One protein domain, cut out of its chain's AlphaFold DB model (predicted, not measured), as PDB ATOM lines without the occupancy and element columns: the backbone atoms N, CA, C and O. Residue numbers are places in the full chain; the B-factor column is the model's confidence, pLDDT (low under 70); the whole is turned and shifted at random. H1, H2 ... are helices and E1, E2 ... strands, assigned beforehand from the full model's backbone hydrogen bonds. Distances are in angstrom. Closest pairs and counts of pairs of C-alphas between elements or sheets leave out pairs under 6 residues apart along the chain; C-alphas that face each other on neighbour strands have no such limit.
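Overview. This is residues 19 to 138 of the 317 residues of an uncharacterized protein of Paramuricea clavata (UniProt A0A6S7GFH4). Little regular structure is present: two strand hairpins, E1 with E2 and E3 with E4, run along the long axis with E2 next to E4, and H1 packs on E3 and E4 near their turn. The 120 printed residues, mixed in class with under half in named elements, run E1, E2, E3, E4, H1, in two antiparallel two-stranded sheets. The whole is only just loose, close to compact (radius of gyration of the C-alphas 16.4 A), spanning 52 by 33 by 24 A.

Arrangement. E1, residues 24 to 30, and E2, residues 46 to 52, form a hairpin, with N 27 and O 49 2.8 A apart. E3, residues 70 to 78, and E4, residues 86 to 94, form another, with N 75 and O 89 2.9 A apart. The closest C-alphas of E2 and E4 are Val 49 and Asn 93, 5.2 A. Those of E3 and H1, residues 120 to 129, are Val 76 and Phe 123, 5.9 A. H1 has 4 of 6 O i to N i+4 pairs within hydrogen-bond range.

Along the chain. E1 begins at C-alpha 24 (573.228, 560.091, 434.402). E3 and E4 measure 25.8 A and 26.1 A. H1, 15.0 A, ends at C-alpha 129 (558.608, 573.227, 421.442).

Size, cuts and confidence. The printed part has no cut. The links E1 to E2, E2 to E3 and E4 to H1 are long. Low-confidence stretches include residues 53 to 69.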
ATOM      1  N   HIS A  19     580.738 551.232 437.449       41.56
ATOM      2  CA  HIS A  19     580.880 552.571 436.863       41.56
ATOM      3  C   HIS A  19     581.473 553.560 437.863       41.56
ATOM      4  O   HIS A  19     580.817 554.037 438.784       41.56
ATOM      5  N   SER A  20     582.760 553.855 437.677       44.25
ATOM      6  CA  SER A  20     583.488 554.898 438.406       44.25
ATOM      7  C   SER A  20     583.292 556.308 437.864       44.25
ATOM      8  O   SER A  20     583.840 557.249 438.436       44.25
ATOM      9  N   ASP A  21     582.482 556.450 436.822       53.34
ATOM     10  CA  ASP A  21     582.121 557.732 436.242       53.34
ATOM     11  C   ASP A  21     580.687 558.069 436.643       53.34
ATOM     12  O   ASP A  21     579.794 557.229 436.562       53.34
ATOM     13  N   GLY A  22     580.478 559.300 437.116       58.75
ATOM     14  CA  GLY A  22     579.166 559.853 437.451       58.75
ATOM     15  C   GLY A  22     578.100 559.470 436.426       58.75
ATOM     16  O   GLY A  22     578.136 559.942 435.296       58.75
ATOM     17  N   GLY A  23     577.156 558.623 436.813       71.75
ATOM     18  CA  GLY A  23     576.087 558.167 435.936       71.75
ATOM     19  C   GLY A  23     574.975 559.200 435.868       71.75
ATOM     20  O   GLY A  23     574.590 559.809 436.875       71.75
ATOM     21  N   LEU A  24     574.477 559.395 434.652       79.94
ATOM     22  CA  LEU A  24     573.228 560.091 434.402       79.94
ATOM     23  C   LEU A  24     572.078 559.122 434.653       79.94
ATOM     24  O   LEU A  24     572.071 558.004 434.146       79.94
ATOM     25  N   TYR A  25     571.105 559.573 435.426       81.94
ATOM     26  CA  TYR A  25     569.929 558.805 435.786       81.94
ATOM     27  C   TYR A  25     568.675 559.511 435.286       81.94
ATOM     28  O   TYR A  25     568.503 560.701 435.552       81.94
ATOM     29  N   GLU A  26     567.801 558.786 434.591       86.25
ATOM     30  CA  GLU A  26     566.510 559.314 434.150       86.25
ATOM     31  C   GLU A  26     565.554 559.463 435.345       86.25
ATOM     32  O   GLU A  26     565.211 558.497 436.025       86.25
ATOM     33  N   GLU A  27     565.081 560.679 435.584       84.94
ATOM     34  CA  GLU A  27     564.089 561.009 436.596       84.94
ATOM     35  C   GLU A  27     562.901 561.736 435.950       84.94
ATOM     36  O   GLU A  27     563.062 562.686 435.191       84.94
ATOM     37  N   VAL A  28     561.675 561.324 436.284       86.19
ATOM     38  CA  VAL A  28     560.476 562.121 435.964       86.19
ATOM     39  C   VAL A  28     560.348 563.259 436.970       86.19
ATOM     40  O   VAL A  28     560.328 562.968 438.153       86.19
ATOM     41  N   VAL A  29     560.193 564.516 436.575       86.50
ATOM     42  CA  VAL A  29     560.100 565.649 437.515       86.50
ATOM     43  C   VAL A  29     558.872 566.511 437.243       86.50
ATOM     44  O   VAL A  29     558.347 566.523 436.131       86.50
ATOM     45  N   SER A  30     558.409 567.225 438.272       88.44
ATOM     46  CA  SER A  30     557.441 568.314 438.117       88.44
ATOM     47  C   SER A  30     558.164 569.588 437.689       88.44
ATOM     48  O   SER A  30     559.213 569.923 438.245       88.44
ATOM     49  N   ILE A  31     557.586 570.330 436.745       90.19
ATOM     50  CA  ILE A  31     558.147 571.623 436.317       90.19
ATOM     51  C   ILE A  31     557.993 572.710 437.393       90.19
ATOM     52  O   ILE A  31     558.676 573.727 437.340       90.19
ATOM     53  N   TYR A  32     557.092 572.500 438.358       84.88
ATOM     54  CA  TYR A  32     556.715 573.512 439.343       84.88
ATOM     55  C   TYR A  32     557.671 573.580 440.530       84.88
ATOM     56  O   TYR A  32     557.963 574.673 441.006       84.88
ATOM     57  N   ASN A  33     558.132 572.431 441.033       78.94
ATOM     58  CA  ASN A  33     559.129 572.352 442.098       78.94
ATOM     59  C   ASN A  33     559.690 570.929 442.270       78.94
ATOM     60  O   ASN A  33     559.160 569.947 441.744       78.94
ATOM     61  N   GLU A  34     560.732 570.817 443.096       68.81
ATOM     62  CA  GLU A  34     561.361 569.545 443.484       68.81
ATOM     63  C   GLU A  34     560.458 568.643 444.348       68.81
ATOM     64  O   GLU A  34     560.675 567.434 444.448       68.81
ATOM     65  N   HIS A  35     559.426 569.208 444.980       68.50
ATOM     66  CA  HIS A  35     558.523 568.488 445.885       68.50
ATOM     67  C   HIS A  35     557.307 567.868 445.199       68.50
ATOM     68  O   HIS A  35     556.525 567.188 445.873       68.50
ATOM     69  N   PHE A  36     557.198 568.028 443.876       68.31
ATOM     70  CA  PHE A  36     556.074 567.569 443.069       68.31
ATOM     71  C   PHE A  36     554.735 568.251 443.405       68.31
ATOM     72  O   PHE A  36     553.666 567.708 443.127       68.31
ATOM     73  N   THR A  37     554.769 569.457 443.970       72.50
ATOM     74  CA  THR A  37     553.560 570.253 444.208       72.50
ATOM     75  C   THR A  37     553.162 570.954 442.920       72.50
ATOM     76  O   THR A  37     553.975 571.637 442.305       72.50
ATOM     77  N   THR A  38     551.909 570.791 442.514       78.12
ATOM     78  CA  THR A  38     551.320 571.559 441.415       78.12
ATOM     79  C   THR A  38     550.520 572.712 442.020       78.12
ATOM     80  O   THR A  38     549.716 572.443 442.913       78.12
ATOM     81  N   PRO A  39     550.726 573.970 441.594       83.50
ATOM     82  CA  PRO A  39     549.864 575.071 442.012       83.50
ATOM     83  C   PRO A  39     548.407 574.796 441.626       83.50
ATOM     84  O   PRO A  39     548.152 574.247 440.561       83.50
ATOM     85  N   GLU A  40     547.446 575.204 442.455       81.38
ATOM     86  CA  GLU A  40     546.026 574.856 442.262       81.38
ATOM     87  C   GLU A  40     545.440 575.327 440.921       81.38
ATOM     88  O   GLU A  40     544.565 574.671 440.361       81.38
ATOM     89  N   SER A  41     545.949 576.435 440.374       82.81
ATOM     90  CA  SER A  41     545.514 576.985 439.083       82.81
ATOM     91  C   SER A  41     546.170 576.326 437.860       82.81
ATOM     92  O   SER A  41     545.984 576.769 436.723       82.81
ATOM     93  N   ARG A  42     546.973 575.276 438.075       82.19
ATOM     94  CA  ARG A  42     547.799 574.633 437.051       82.19
ATOM     95  C   ARG A  42     547.492 573.159 436.916       82.19
ATOM     96  O   ARG A  42     547.145 572.471 437.873       82.19
ATOM     97  N   GLU A  43     547.690 572.649 435.707       81.38
ATOM     98  CA  GLU A  43     547.632 571.212 435.485       81.38
ATOM     99  C   GLU A  43     548.972 570.593 435.867       81.38
ATOM    100  O   GLU A  43     550.014 571.182 435.570       81.38
ATOM    101  N   PRO A  44     548.993 569.394 436.475       84.38
ATOM    102  CA  PRO A  44     550.238 568.676 436.675       84.38
ATOM    103  C   PRO A  44     550.973 568.522 435.342       84.38
ATOM    104  O   PRO A  44     550.414 568.028 434.358       84.38
ATOM    105  N   TYR A  45     552.225 568.968 435.323       88.50
ATOM    106  CA  TYR A  45     553.075 568.931 434.147       88.50
ATOM    107  C   TYR A  45     554.369 568.223 434.513       88.50
ATOM    108  O   TYR A  45     555.125 568.675 435.379       88.50
ATOM    109  N   LEU A  46     554.570 567.070 433.884       89.06
ATOM    110  CA  LEU A  46     555.614 566.119 434.227       89.06
ATOM    111  C   LEU A  46     556.474 565.853 433.001       89.06
ATOM    112  O   LEU A  46     555.940 565.623 431.920       89.06
ATOM    113  N   ILE A  47     557.789 565.846 433.189       90.19
ATOM    114  CA  ILE A  47     558.761 565.620 432.115       90.19
ATOM    115  C   ILE A  47     559.836 564.636 432.563       90.19
ATOM    116  O   ILE A  47     560.093 564.500 433.759       90.19
ATOM    117  N   LYS A  48     560.491 563.973 431.609       90.19
ATOM    118  CA  LYS A  48     561.707 563.193 431.867       90.19
ATOM    119  C   LYS A  48     562.929 564.099 431.773       90.19
ATOM    120  O   LYS A  48     563.074 564.839 430.802       90.19
ATOM    121  N   VAL A  49     563.816 564.007 432.753       89.50
ATOM    122  CA  VAL A  49     565.126 564.667 432.761       89.50
ATOM    123  C   VAL A  49     566.190 563.694 433.242       89.50
ATOM    124  O   VAL A  49     565.888 562.678 433.856       89.50
ATOM    125  N   HIS A  50     567.447 564.014 432.992       87.62
ATOM    126  CA  HIS A  50     568.587 563.292 433.520       87.62
ATOM    127  C   HIS A  50     569.185 564.062 434.686       87.62
ATOM    128  O   HIS A  50     569.323 565.290 434.644       87.62
ATOM    129  N   ARG A  51     569.576 563.326 435.723       82.00
ATOM    130  CA  ARG A  51     570.273 563.864 436.886       82.00
ATOM    131  C   ARG A  51     571.543 563.102 437.171       82.00
ATOM    132  O   ARG A  51     571.674 561.926 436.861       82.00
ATOM    133  N   CYS A  52     572.470 563.797 437.809       78.50
ATOM    134  CA  CYS A  52     573.713 563.203 438.257       78.50
ATOM    135  C   CYS A  52     573.482 562.519 439.588       78.50
ATOM    136  O   CYS A  52     573.155 563.174 440.579       78.50
ATOM    137  N   ILE A  53     573.655 561.204 439.590       68.25
ATOM    138  CA  ILE A  53     573.461 560.366 440.763       68.25
ATOM    139  C   ILE A  53     574.646 559.418 440.785       68.25
ATOM    140  O   ILE A  53     574.583 558.391 440.133       68.25
ATOM    141  N   ILE A  54     575.756 559.758 441.457       64.06
ATOM    142  CA  ILE A  54     576.781 558.746 441.770       64.06
ATOM    143  C   ILE A  54     577.765 559.133 442.878       64.06
ATOM    144  O   ILE A  54     577.987 560.295 443.222       64.06
ATOM    145  N   ALA A  55     578.324 558.071 443.456       53.12
ATOM    146  CA  ALA A  55     579.450 558.020 444.366       53.12
ATOM    147  C   ALA A  55     580.760 558.374 443.653       53.12
ATOM    148  O   ALA A  55     581.298 557.571 442.895       53.12
ATOM    149  N   CYS A  56     581.339 559.536 443.923       60.62
ATOM    150  CA  CYS A  56     582.733 559.711 443.544       60.62
ATOM    151  C   CYS A  56     583.621 558.812 444.402       60.62
ATOM    152  O   CYS A  56     583.412 558.712 445.610       60.62
ATOM    153  N   ARG A  57     584.625 558.174 443.787       58.22
ATOM    154  CA  ARG A  57     585.522 557.223 444.472       58.22
ATOM    155  C   ARG A  57     586.209 557.816 445.702       58.22
ATOM    156  O   ARG A  57     586.484 557.096 446.657       58.22
ATOM    157  N   THR A  58     586.485 559.122 445.707       58.34
ATOM    158  CA  THR A  58     587.088 559.765 446.878       58.34
ATOM    159  C   THR A  58     586.011 560.196 447.873       58.34
ATOM    160  O   THR A  58     585.016 560.818 447.504       58.34
ATOM    161  N   LYS A  59     586.262 559.951 449.168       53.69
ATOM    162  CA  LYS A  59     585.405 560.357 450.308       53.69
ATOM    163  C   LYS A  59     585.062 561.853 450.337       53.69
ATOM    164  O   LYS A  59     584.153 562.271 451.045       53.69
ATOM    165  N   THR A  60     585.794 562.660 449.575       55.59
ATOM    166  CA  THR A  60     585.680 564.123 449.557       55.59
ATOM    167  C   THR A  60     585.111 564.686 448.256       55.59
ATOM    168  O   THR A  60     584.870 565.888 448.182       55.59
ATOM    169  N   SER A  61     584.900 563.850 447.237       53.41
ATOM    170  CA  SER A  61     584.349 564.260 445.944       53.41
ATOM    171  C   SER A  61     582.833 564.048 445.924       53.41
ATOM    172  O   SER A  61     582.316 563.080 446.479       53.41
ATOM    173  N   ILE A  62     582.106 564.956 445.279       53.44
ATOM    174  CA  ILE A  62     580.651 564.880 445.114       53.44
ATOM    175  C   ILE A  62     580.390 564.807 443.621       53.44
ATOM    176  O   ILE A  62     580.894 565.666 442.903       53.44
ATOM    177  N   ALA A  63     579.610 563.826 443.158       54.09
ATOM    178  CA  ALA A  63     579.168 563.857 441.774       54.09
ATOM    179  C   ALA A  63     578.154 564.985 441.663       54.09
ATOM    180  O   ALA A  63     577.103 564.959 442.309       54.09
ATOM    181  N   MET A  64     578.500 565.996 440.888       54.44
ATOM    182  CA  MET A  64     577.622 567.118 440.619       54.44
ATOM    183  C   MET A  64     577.535 567.313 439.108       54.44
ATOM    184  O   MET A  64     578.459 566.923 438.383       54.44
ATOM    185  N   PRO A  65     576.421 567.870 438.608       50.19
ATOM    186  CA  PRO A  65     576.428 568.396 437.255       50.19
ATOM    187  C   PRO A  65     577.536 569.443 437.141       50.19
ATOM    188  O   PRO A  65     577.704 570.290 438.020       50.19
ATOM    189  N   TYR A  66     578.286 569.400 436.049       54.91
ATOM    190  CA  TYR A  66     579.060 570.565 435.646       54.91
ATOM    191  C   TYR A  66     578.069 571.608 435.121       54.91
ATOM    192  O   TYR A  66     577.290 571.287 434.224       54.91
ATOM    193  N   ALA A  67     578.080 572.842 435.637       48.25
ATOM    194  CA  ALA A  67     577.120 573.863 435.187       48.25
ATOM    195  C   ALA A  67     577.271 574.223 433.704       48.25
ATOM    196  O   ALA A  67     576.299 574.587 433.058       48.25
ATOM    197  N   LEU A  68     578.469 574.049 433.131       54.09
ATOM    198  CA  LEU A  68     578.707 574.210 431.690       54.09
ATOM    199  C   LEU A  68     578.078 573.091 430.838       54.09
ATOM    200  O   LEU A  68     578.203 573.104 429.619       54.09
ATOM    201  N   ILE A  69     577.455 572.090 431.469       65.19
ATOM    202  CA  ILE A  69     576.993 570.856 430.825       65.19
ATOM    203  C   ILE A  69     575.570 570.489 431.302       65.19
ATOM    204  O   ILE A  69     575.165 569.320 431.324       65.19
ATOM    205  N   GLN A  70     574.780 571.495 431.690       77.12
ATOM    206  CA  GLN A  70     573.329 571.386 431.855       77.12
ATOM    207  C   GLN A  70     572.630 572.023 430.648       77.12
ATOM    208  O   GLN A  70     573.052 573.061 430.148       77.12
ATOM    209  N   LYS A  71     571.547 571.400 430.182       87.69
ATOM    210  CA  LYS A  71     570.670 571.960 429.153       87.69
ATOM    211  C   LYS A  71     569.438 572.555 429.829       87.69
ATOM    212  O   LYS A  71     568.716 571.828 430.510       87.69
ATOM    213  N   GLU A  72     569.199 573.849 429.628       92.25
ATOM    214  CA  GLU A  72     567.939 574.489 430.024       92.25
ATOM    215  C   GLU A  72     566.792 573.950 429.159       92.25
ATOM    216  O   GLU A  72     566.888 573.882 427.931       92.25
ATOM    217  N   ILE A  73     565.707 573.551 429.816       93.75
ATOM    218  CA  ILE A  73     564.435 573.212 429.188       93.75
ATOM    219  C   ILE A  73     563.441 574.277 429.629       93.75
ATOM    220  O   ILE A  73     563.025 574.307 430.789       93.75
ATOM    221  N   GLU A  74     563.076 575.156 428.701       95.25
ATOM    222  CA  GLU A  74     562.022 576.141 428.915       95.25
ATOM    223  C   GLU A  74     560.661 575.536 428.578       95.25
ATOM    224  O   GLU A  74     560.498 574.875 427.552       95.25
ATOM    225  N   ILE A  75     559.685 575.764 429.450       95.50
ATOM    226  CA  ILE A  75     558.349 575.186 429.331       95.50
ATOM    227  C   ILE A  75     557.340 576.277 429.620       95.50
ATOM    228  O   ILE A  75     557.403 576.908 430.674       95.50
ATOM    229  N   VAL A  76     556.401 576.485 428.703       95.25
ATOM    230  CA  VAL A  76     555.330 577.467 428.881       95.25
ATOM    231  C   VAL A  76     553.985 576.783 429.123       95.25
ATOM    232  O   VAL A  76     553.615 575.855 428.413       95.25
ATOM    233  N   VAL A  77     553.232 577.218 430.127       94.06
ATOM    234  CA  VAL A  77     551.924 576.641 430.483       94.06
ATOM    235  C   VAL A  77     550.884 577.737 430.679       94.06
ATOM    236  O   VAL A  77     551.203 578.831 431.141       94.06
ATOM    237  N   ALA A  78     549.631 577.440 430.343       92.88
ATOM    238  CA  ALA A  78     548.504 578.343 430.567       92.88
ATOM    239  C   ALA A  78     547.938 578.212 431.995       92.88
ATOM    240  O   ALA A  78     548.206 577.241 432.711       92.88
ATOM    241  N   ASP A  79     547.160 579.200 432.429       90.81
ATOM    242  CA  ASP A  79     546.300 579.090 433.611       90.81
ATOM    243  C   ASP A  79     544.980 578.426 433.274       90.81
ATOM    244  O   ASP A  79     544.297 578.831 432.338       90.81
ATOM    245  N   ILE A  80     544.617 577.408 434.058       87.19
ATOM    246  CA  ILE A  80     543.324 576.737 433.903       87.19
ATOM    247  C   ILE A  80     542.196 577.694 434.292       87.19
ATOM    248  O   ILE A  80     541.127 577.674 433.689       87.19
ATOM    249  N   ASN A  81     542.436 578.527 435.303       90.25
ATOM    250  CA  ASN A  81     541.451 579.447 435.852       90.25
ATOM    251  C   ASN A  81     541.471 580.803 435.129       90.25
ATOM    252  O   ASN A  81     540.552 581.598 435.315       90.25
ATOM    253  N   ASN A  82     542.497 581.089 434.316       92.06
ATOM    254  CA  ASN A  82     542.584 582.319 433.534       92.06
ATOM    255  C   ASN A  82     543.251 582.110 432.152       92.06
ATOM    256  O   ASN A  82     544.478 582.144 432.044       92.06
ATOM    257  N   PRO A  83     542.475 582.024 431.057       88.88
ATOM    258  CA  PRO A  83     543.012 581.710 429.731       88.88
ATOM    259  C   PRO A  83     543.950 582.782 429.149       88.88
ATOM    260  O   PRO A  83     544.575 582.541 428.120       88.88
ATOM    261  N   THR A  84     544.057 583.953 429.784       93.56
ATOM    262  CA  THR A  84     544.932 585.057 429.351       93.56
ATOM    263  C   THR A  84     546.275 585.100 430.082       93.56
ATOM    264  O   THR A  84     547.126 585.918 429.739       93.56
ATOM    265  N   LYS A  85     546.480 584.235 431.084       95.44
ATOM    266  CA  LYS A  85     547.719 584.182 431.865       95.44
ATOM    267  C   LYS A  85     548.558 582.968 431.495       95.44
ATOM    268  O   LYS A  85     548.085 581.829 431.540       95.44
ATOM    269  N   PHE A  86     549.833 583.213 431.213       95.00
ATOM    270  CA  PHE A  86     550.792 582.199 430.785       95.00
ATOM    271  C   PHE A  86     552.052 582.269 431.633       95.00
ATOM    272  O   PHE A  86     552.445 583.337 432.091       95.00
ATOM    273  N   TYR A  87     552.691 581.124 431.844       95.62
ATOM    274  CA  TYR A  87     553.804 580.994 432.774       95.62
ATOM    275  C   TYR A  87     554.934 580.208 432.144       95.62
ATOM    276  O   TYR A  87     554.691 579.179 431.524       95.62
ATOM    277  N   LYS A  88     556.164 580.661 432.351       95.31
ATOM    278  CA  LYS A  88     557.400 580.025 431.916       95.31
ATOM    279  C   LYS A  88     558.108 579.379 433.098       95.31
ATOM    280  O   LYS A  88     558.385 580.026 434.099       95.31
ATOM    281  N   TYR A  89     558.472 578.120 432.946       95.06
ATOM    282  CA  TYR A  89     559.294 577.374 433.886       95.06
ATOM    283  C   TYR A  89     560.586 576.963 433.195       95.06
ATOM    284  O   TYR A  89     560.606 576.753 431.983       95.06
ATOM    285  N   VAL A  90     561.662 576.851 433.970       93.56
ATOM    286  CA  VAL A  90     562.956 576.390 433.469       93.56
ATOM    287  C   VAL A  90     563.432 575.239 434.341       93.56
ATOM    288  O   VAL A  90     563.627 575.400 435.550       93.56
ATOM    289  N   VAL A  91     563.608 574.084 433.705       92.00
ATOM    290  CA  VAL A  91     564.140 572.868 434.322       92.00
ATOM    291  C   VAL A  91     565.499 572.566 433.703       92.00
ATOM    292  O   VAL A  91     565.666 572.654 432.487       92.00
ATOM    293  N   TYR A  92     566.477 572.198 434.525       90.19
ATOM    294  CA  TYR A  92     567.795 571.791 434.056       90.19
ATOM    295  C   TYR A  92     567.847 570.283 433.814       90.19
ATOM    296  O   TYR A  92     567.566 569.475 434.698       90.19
ATOM    297  N   ASN A  93     568.266 569.899 432.612       90.06
ATOM    298  CA  ASN A  93     568.583 568.521 432.260       90.06
ATOM    299  C   ASN A  93     570.101 568.331 432.270       90.06
ATOM    300  O   ASN A  93     570.823 569.014 431.540       90.06
ATOM    301  N   HIS A  94     570.608 567.420 433.095       86.31
ATOM    302  CA  HIS A  94     572.047 567.181 433.171       86.31
ATOM    303  C   HIS A  94     572.492 566.392 431.940       86.31
ATOM    304  O   HIS A  94     571.880 565.387 431.600       86.31
ATOM    305  N   THR A  95     573.563 566.818 431.272       84.44
ATOM    306  CA  THR A  95     574.057 566.116 430.068       84.44
ATOM    307  C   THR A  95     575.394 565.411 430.285       84.44
ATOM    308  O   THR A  95     575.779 564.562 429.487       84.44
ATOM    309  N   LYS A  96     576.082 565.702 431.396       80.00
ATOM    310  CA  LYS A  96     577.280 564.990 431.853       80.00
ATOM    311  C   LYS A  96     577.462 565.181 433.356       80.00
ATOM    312  O   LYS A  96     577.113 566.229 433.900       80.00
ATOM    313  N   CYS A  97     578.065 564.196 434.007       75.75
ATOM    314  CA  CYS A  97     578.430 564.254 435.418       75.75
ATOM    315  C   CYS A  97     579.939 564.103 435.577       75.75
ATOM    316  O   CYS A  97     580.600 563.474 434.750       75.75
ATOM    317  N   GLY A  98     580.492 564.647 436.656       70.44
ATOM    318  CA  GLY A  98     581.863 564.338 437.038       70.44
ATOM    319  C   GLY A  98     582.128 564.545 438.512       70.44
ATOM    320  O   GLY A  98     581.247 564.941 439.275       70.44
ATOM    321  N   CYS A  99     583.353 564.203 438.891       68.88
ATOM    322  CA  CYS A  99     583.781 564.055 440.277       68.88
ATOM    323  C   CYS A  99     584.801 565.097 440.744       68.88
ATOM    324  O   CYS A  99     585.341 564.965 441.850       68.88
ATOM    325  N   ASP A 100     585.054 566.128 439.936       63.00
ATOM    326  CA  ASP A 100     586.022 567.167 440.268       63.00
ATOM    327  C   ASP A 100     585.478 568.184 441.264       63.00
ATOM    328  O   ASP A 100     584.341 568.632 441.182       63.00
ATOM    329  N   LYS A 101     586.332 568.598 442.203       55.66
ATOM    330  CA  LYS A 101     585.999 569.585 443.241       55.66
ATOM    331  C   LYS A 101     585.929 571.027 442.727       55.66
ATOM    332  O   LYS A 101     585.415 571.881 443.441       55.66
ATOM    333  N   HIS A 102     586.465 571.308 441.539       51.44
ATOM    334  CA  HIS A 102     586.884 572.666 441.172       51.44
ATOM    335  C   HIS A 102     585.977 573.407 440.177       51.44
ATOM    336  O   HIS A 102     586.110 574.617 440.073       51.44
ATOM    337  N   ASN A 103     585.015 572.743 439.523       51.72
ATOM    338  CA  ASN A 103     584.103 573.377 438.544       51.72
ATOM    339  C   ASN A 103     582.618 573.115 438.837       51.72
ATOM    340  O   ASN A 103     581.773 573.048 437.942       51.72
ATOM    341  N   VAL A 104     582.299 572.921 440.113       52.34
ATOM    342  CA  VAL A 104     580.975 572.495 440.553       52.34
ATOM    343  C   VAL A 104     580.155 573.695 441.001       52.34
ATOM    344  O   VAL A 104     580.180 574.119 442.156       52.34
ATOM    345  N   THR A 105     579.387 574.233 440.069       52.16
ATOM    346  CA  THR A 105     578.425 575.304 440.308       52.16
ATOM    347  C   THR A 105     577.031 574.700 440.436       52.16
ATOM    348  O   THR A 105     576.264 574.669 439.493       52.16
ATOM    349  N   LYS A 106     576.732 574.231 441.655       57.03
ATOM    350  CA  LYS A 106     575.414 573.830 442.184       57.03
ATOM    351  C   LYS A 106     574.653 572.700 441.457       57.03
ATOM    352  O   LYS A 106     574.574 572.593 440.246       57.03
ATOM    353  N   ASN A 107     573.999 571.862 442.260       63.31
ATOM    354  CA  ASN A 107     573.033 570.866 441.797       63.31
ATOM    355  C   ASN A 107     571.638 571.510 441.740       63.31
ATOM    356  O   ASN A 107     570.812 571.246 442.612       63.31
ATOM    357  N   GLU A 108     571.424 572.426 440.795       73.69
ATOM    358  CA  GLU A 108     570.122 573.067 440.576       73.69
ATOM    359  C   GLU A 108     569.327 572.264 439.541       73.69
ATOM    360  O   GLU A 108     569.811 572.013 438.439       73.69
ATOM    361  N   LEU A 109     568.113 571.849 439.909       78.06
ATOM    362  CA  LEU A 109     567.162 571.217 438.990       78.06
ATOM    363  C   LEU A 109     566.203 572.246 438.376       78.06
ATOM    364  O   LEU A 109     565.723 572.062 437.260       78.06
ATOM    365  N   HIS A 110     565.959 573.346 439.084       85.44
ATOM    366  CA  HIS A 110     565.048 574.409 438.682       85.44
ATOM    367  C   HIS A 110     565.753 575.759 438.760       85.44
ATOM    368  O   HIS A 110     566.541 576.009 439.673       85.44
ATOM    369  N   LYS A 111     565.426 576.647 437.822       88.19
ATOM    370  CA  LYS A 111     565.838 578.052 437.874       88.19
ATOM    371  C   LYS A 111     564.780 578.853 438.625       88.19
ATOM    372  O   LYS A 111     563.615 578.868 438.228       88.19
ATOM    373  N   ASN A 112     565.185 579.556 439.680       84.19
ATOM    374  CA  ASN A 112     564.295 580.475 440.385       84.19
ATOM    375  C   ASN A 112     564.139 581.759 439.562       84.19
ATOM    376  O   ASN A 112     565.069 582.561 439.470       84.19
ATOM    377  N   LEU A 113     562.973 581.942 438.942       86.19
ATOM    378  CA  LEU A 113     562.643 583.150 438.190       86.19
ATOM    379  C   LEU A 113     562.037 584.205 439.125       86.19
ATOM    380  O   LEU A 113     561.212 583.877 439.973       86.19
ATOM    381  N   VAL A 114     562.417 585.472 438.939       87.44
ATOM    382  CA  VAL A 114     561.839 586.612 439.683       87.44
ATOM    383  C   VAL A 114     560.361 586.802 439.329       87.44
ATOM    384  O   VAL A 114     559.536 587.059 440.197       87.44
ATOM    385  N   SER A 115     560.033 586.630 438.050       90.94
ATOM    386  CA  SER A 115     558.673 586.492 437.544       90.94
ATOM    387  C   SER A 115     558.673 585.397 436.491       90.94
ATOM    388  O   SER A 115     559.581 585.324 435.658       90.94
ATOM    389  N   ASN A 116     557.669 584.534 436.549       93.12
ATOM    390  CA  ASN A 116     557.453 583.496 435.559       93.12
ATOM    391  C   ASN A 116     556.292 583.813 434.612       93.12
ATOM    392  O   ASN A 116     556.087 583.041 433.686       93.12
ATOM    393  N   GLU A 117     555.547 584.904 434.795       95.50
ATOM    394  CA  GLU A 117     554.463 585.270 433.874       95.50
ATOM    395  C   GLU A 117     555.037 585.749 432.530       95.50
ATOM    396  O   GLU A 117     555.992 586.528 432.490       95.50
ATOM    397  N   VAL A 118     554.477 585.257 431.423       96.62
ATOM    398  CA  VAL A 118     554.868 585.619 430.052       96.62
ATOM    399  C   VAL A 118     553.647 586.052 429.251       96.62
ATOM    400  O   VAL A 118     552.517 585.675 429.558       96.62
ATOM    401  N   ASN A 119     553.869 586.851 428.207       97.44
ATOM    402  CA  ASN A 119     552.785 587.295 427.336       97.44
ATOM    403  C   ASN A 119     552.332 586.187 426.365       97.44
ATOM    404  O   ASN A 119     553.017 585.183 426.152       97.44
ATOM    405  N   GLU A 120     551.164 586.390 425.751       97.00
ATOM    406  CA  GLU A 120     550.565 585.435 424.810       97.00
ATOM    407  C   GLU A 120     551.468 585.151 423.599       97.00
ATOM    408  O   GLU A 120     551.516 584.024 423.106       97.00
ATOM    409  N   THR A 121     552.208 586.158 423.128       97.69
ATOM    410  CA  THR A 121     553.122 586.027 421.988       97.69
ATOM    411  C   THR A 121     554.273 585.067 422.298       97.69
ATOM    412  O   THR A 121     554.521 584.148 421.518       97.69
ATOM    413  N   GLU A 122     554.942 585.222 423.445       96.56
ATOM    414  CA  GLU A 122     556.002 584.312 423.901       96.56
ATOM    415  C   GLU A 122     555.441 582.905 424.144       96.56
ATOM    416  O   GLU A 122     556.054 581.920 423.724       96.56
ATOM    417  N   PHE A 123     554.256 582.807 424.759       96.75
ATOM    418  CA  PHE A 123     553.570 581.534 424.966       96.75
ATOM    419  C   PHE A 123     553.332 580.794 423.642       96.75
ATOM    420  O   PHE A 123     553.793 579.665 423.488       96.75
ATOM    421  N   LYS A 124     552.681 581.431 422.660       96.50
ATOM    422  CA  LYS A 124     552.383 580.814 421.355       96.50
ATOM    423  C   LYS A 124     553.644 580.423 420.588       96.50
ATOM    424  O   LYS A 124     553.644 579.388 419.927       96.50
ATOM    425  N   ALA A 125     554.711 581.215 420.686       97.38
ATOM    426  CA  ALA A 125     555.976 580.924 420.018       97.38
ATOM    427  C   ALA A 125     556.699 579.704 420.617       97.38
ATOM    428  O   ALA A 125     557.306 578.923 419.885       97.38
ATOM    429  N   LYS A 126     556.640 579.527 421.944       95.81
ATOM    430  CA  LYS A 126     557.343 578.440 422.645       95.81
ATOM    431  C   LYS A 126     556.526 577.161 422.776       95.81
ATOM    432  O   LYS A 126     557.117 576.085 422.787       95.81
ATOM    433  N   LEU A 127     555.197 577.261 422.826       94.12
ATOM    434  CA  LEU A 127     554.291 576.130 423.033       94.12
ATOM    435  C   LEU A 127     554.562 574.925 422.106       94.12
ATOM    436  O   LEU A 127     554.571 573.811 422.626       94.12
ATOM    437  N   PRO A 128     554.843 575.084 420.793       95.75
ATOM    438  CA  PRO A 128     555.137 573.946 419.913       95.75
ATOM    439  C   PRO A 128     556.410 573.171 420.284       95.75
ATOM    440  O   PRO A 128     556.550 572.013 419.904       95.75
ATOM    441  N   ASN A 129     557.330 573.803 421.018       95.19
ATOM    442  CA  ASN A 129     558.608 573.227 421.442       95.19
ATOM    443  C   ASN A 129     558.579 572.706 422.884       95.19
ATOM    444  O   ASN A 129     559.605 572.246 423.389       95.19
ATOM    445  N   ASN A 130     557.432 572.795 423.564       94.38
ATOM    446  CA  ASN A 130     557.294 572.229 424.893       94.38
ATOM    447  C   ASN A 130     557.566 570.712 424.851       94.38
ATOM    448  O   ASN A 130     557.069 570.027 423.953       94.38
ATOM    449  N   PRO A 131     558.301 570.161 425.830       92.88
ATOM    450  CA  PRO A 131     558.446 568.717 425.963       92.88
ATOM    451  C   PRO A 131     557.081 568.049 426.171       92.88
ATOM    452  O   PRO A 131     556.125 568.673 426.621       92.88
ATOM    453  N   GLU A 132     556.975 566.757 425.880       89.94
ATOM    454  CA  GLU A 132     555.729 566.028 426.113       89.94
ATOM    455  C   GLU A 132     555.376 566.007 427.611       89.94
ATOM    456  O   GLU A 132     556.194 565.626 428.453       89.94
ATOM    457  N   ASN A 133     554.140 566.391 427.948       87.94
ATOM    458  CA  ASN A 133     553.623 566.225 429.302       87.94
ATOM    459  C   ASN A 133     553.234 564.759 429.527       87.94
ATOM    460  O   ASN A 133     552.213 564.290 429.017       87.94
ATOM    461  N   LEU A 134     553.997 564.064 430.372       83.12
ATOM    462  CA  LEU A 134     553.818 562.634 430.646       83.12
ATOM    463  C   LEU A 134     552.481 562.282 431.310       83.12
ATOM    464  O   LEU A 134     552.136 561.107 431.414       83.12
ATOM    465  N   ARG A 135     551.707 563.278 431.759       73.19
ATOM    466  CA  ARG A 135     550.337 563.068 432.245       73.19
ATOM    467  C   ARG A 135     549.408 562.519 431.155       73.19
ATOM    468  O   ARG A 135     548.479 561.784 431.479       73.19
ATOM    469  N   ASN A 136     549.645 562.886 429.895       64.56
ATOM    470  CA  ASN A 136     548.785 562.517 428.768       64.56
ATOM    471  C   ASN A 136     549.149 561.159 428.156       64.56
ATOM    472  O   ASN A 136     548.361 560.595 427.397       64.56
ATOM    473  N   CYS A 137     550.312 560.608 428.500       61.69
ATOM    474  CA  CYS A 137     550.654 559.244 428.141       61.69
ATOM    475  C   CYS A 137     549.707 558.298 428.895       61.69
ATOM    476  O   CYS A 137     549.552 558.428 430.107       61.69
ATOM    477  N   SER A 138     549.063 557.377 428.170       54.31
ATOM    478  CA  SER A 138     547.963 556.512 428.631       54.31
ATOM    479  C   SER A 138     547.960 556.203 430.148       54.31
ATOM    480  O   SER A 138     548.997 555.767 430.677       54.31
TER     481      SER A 138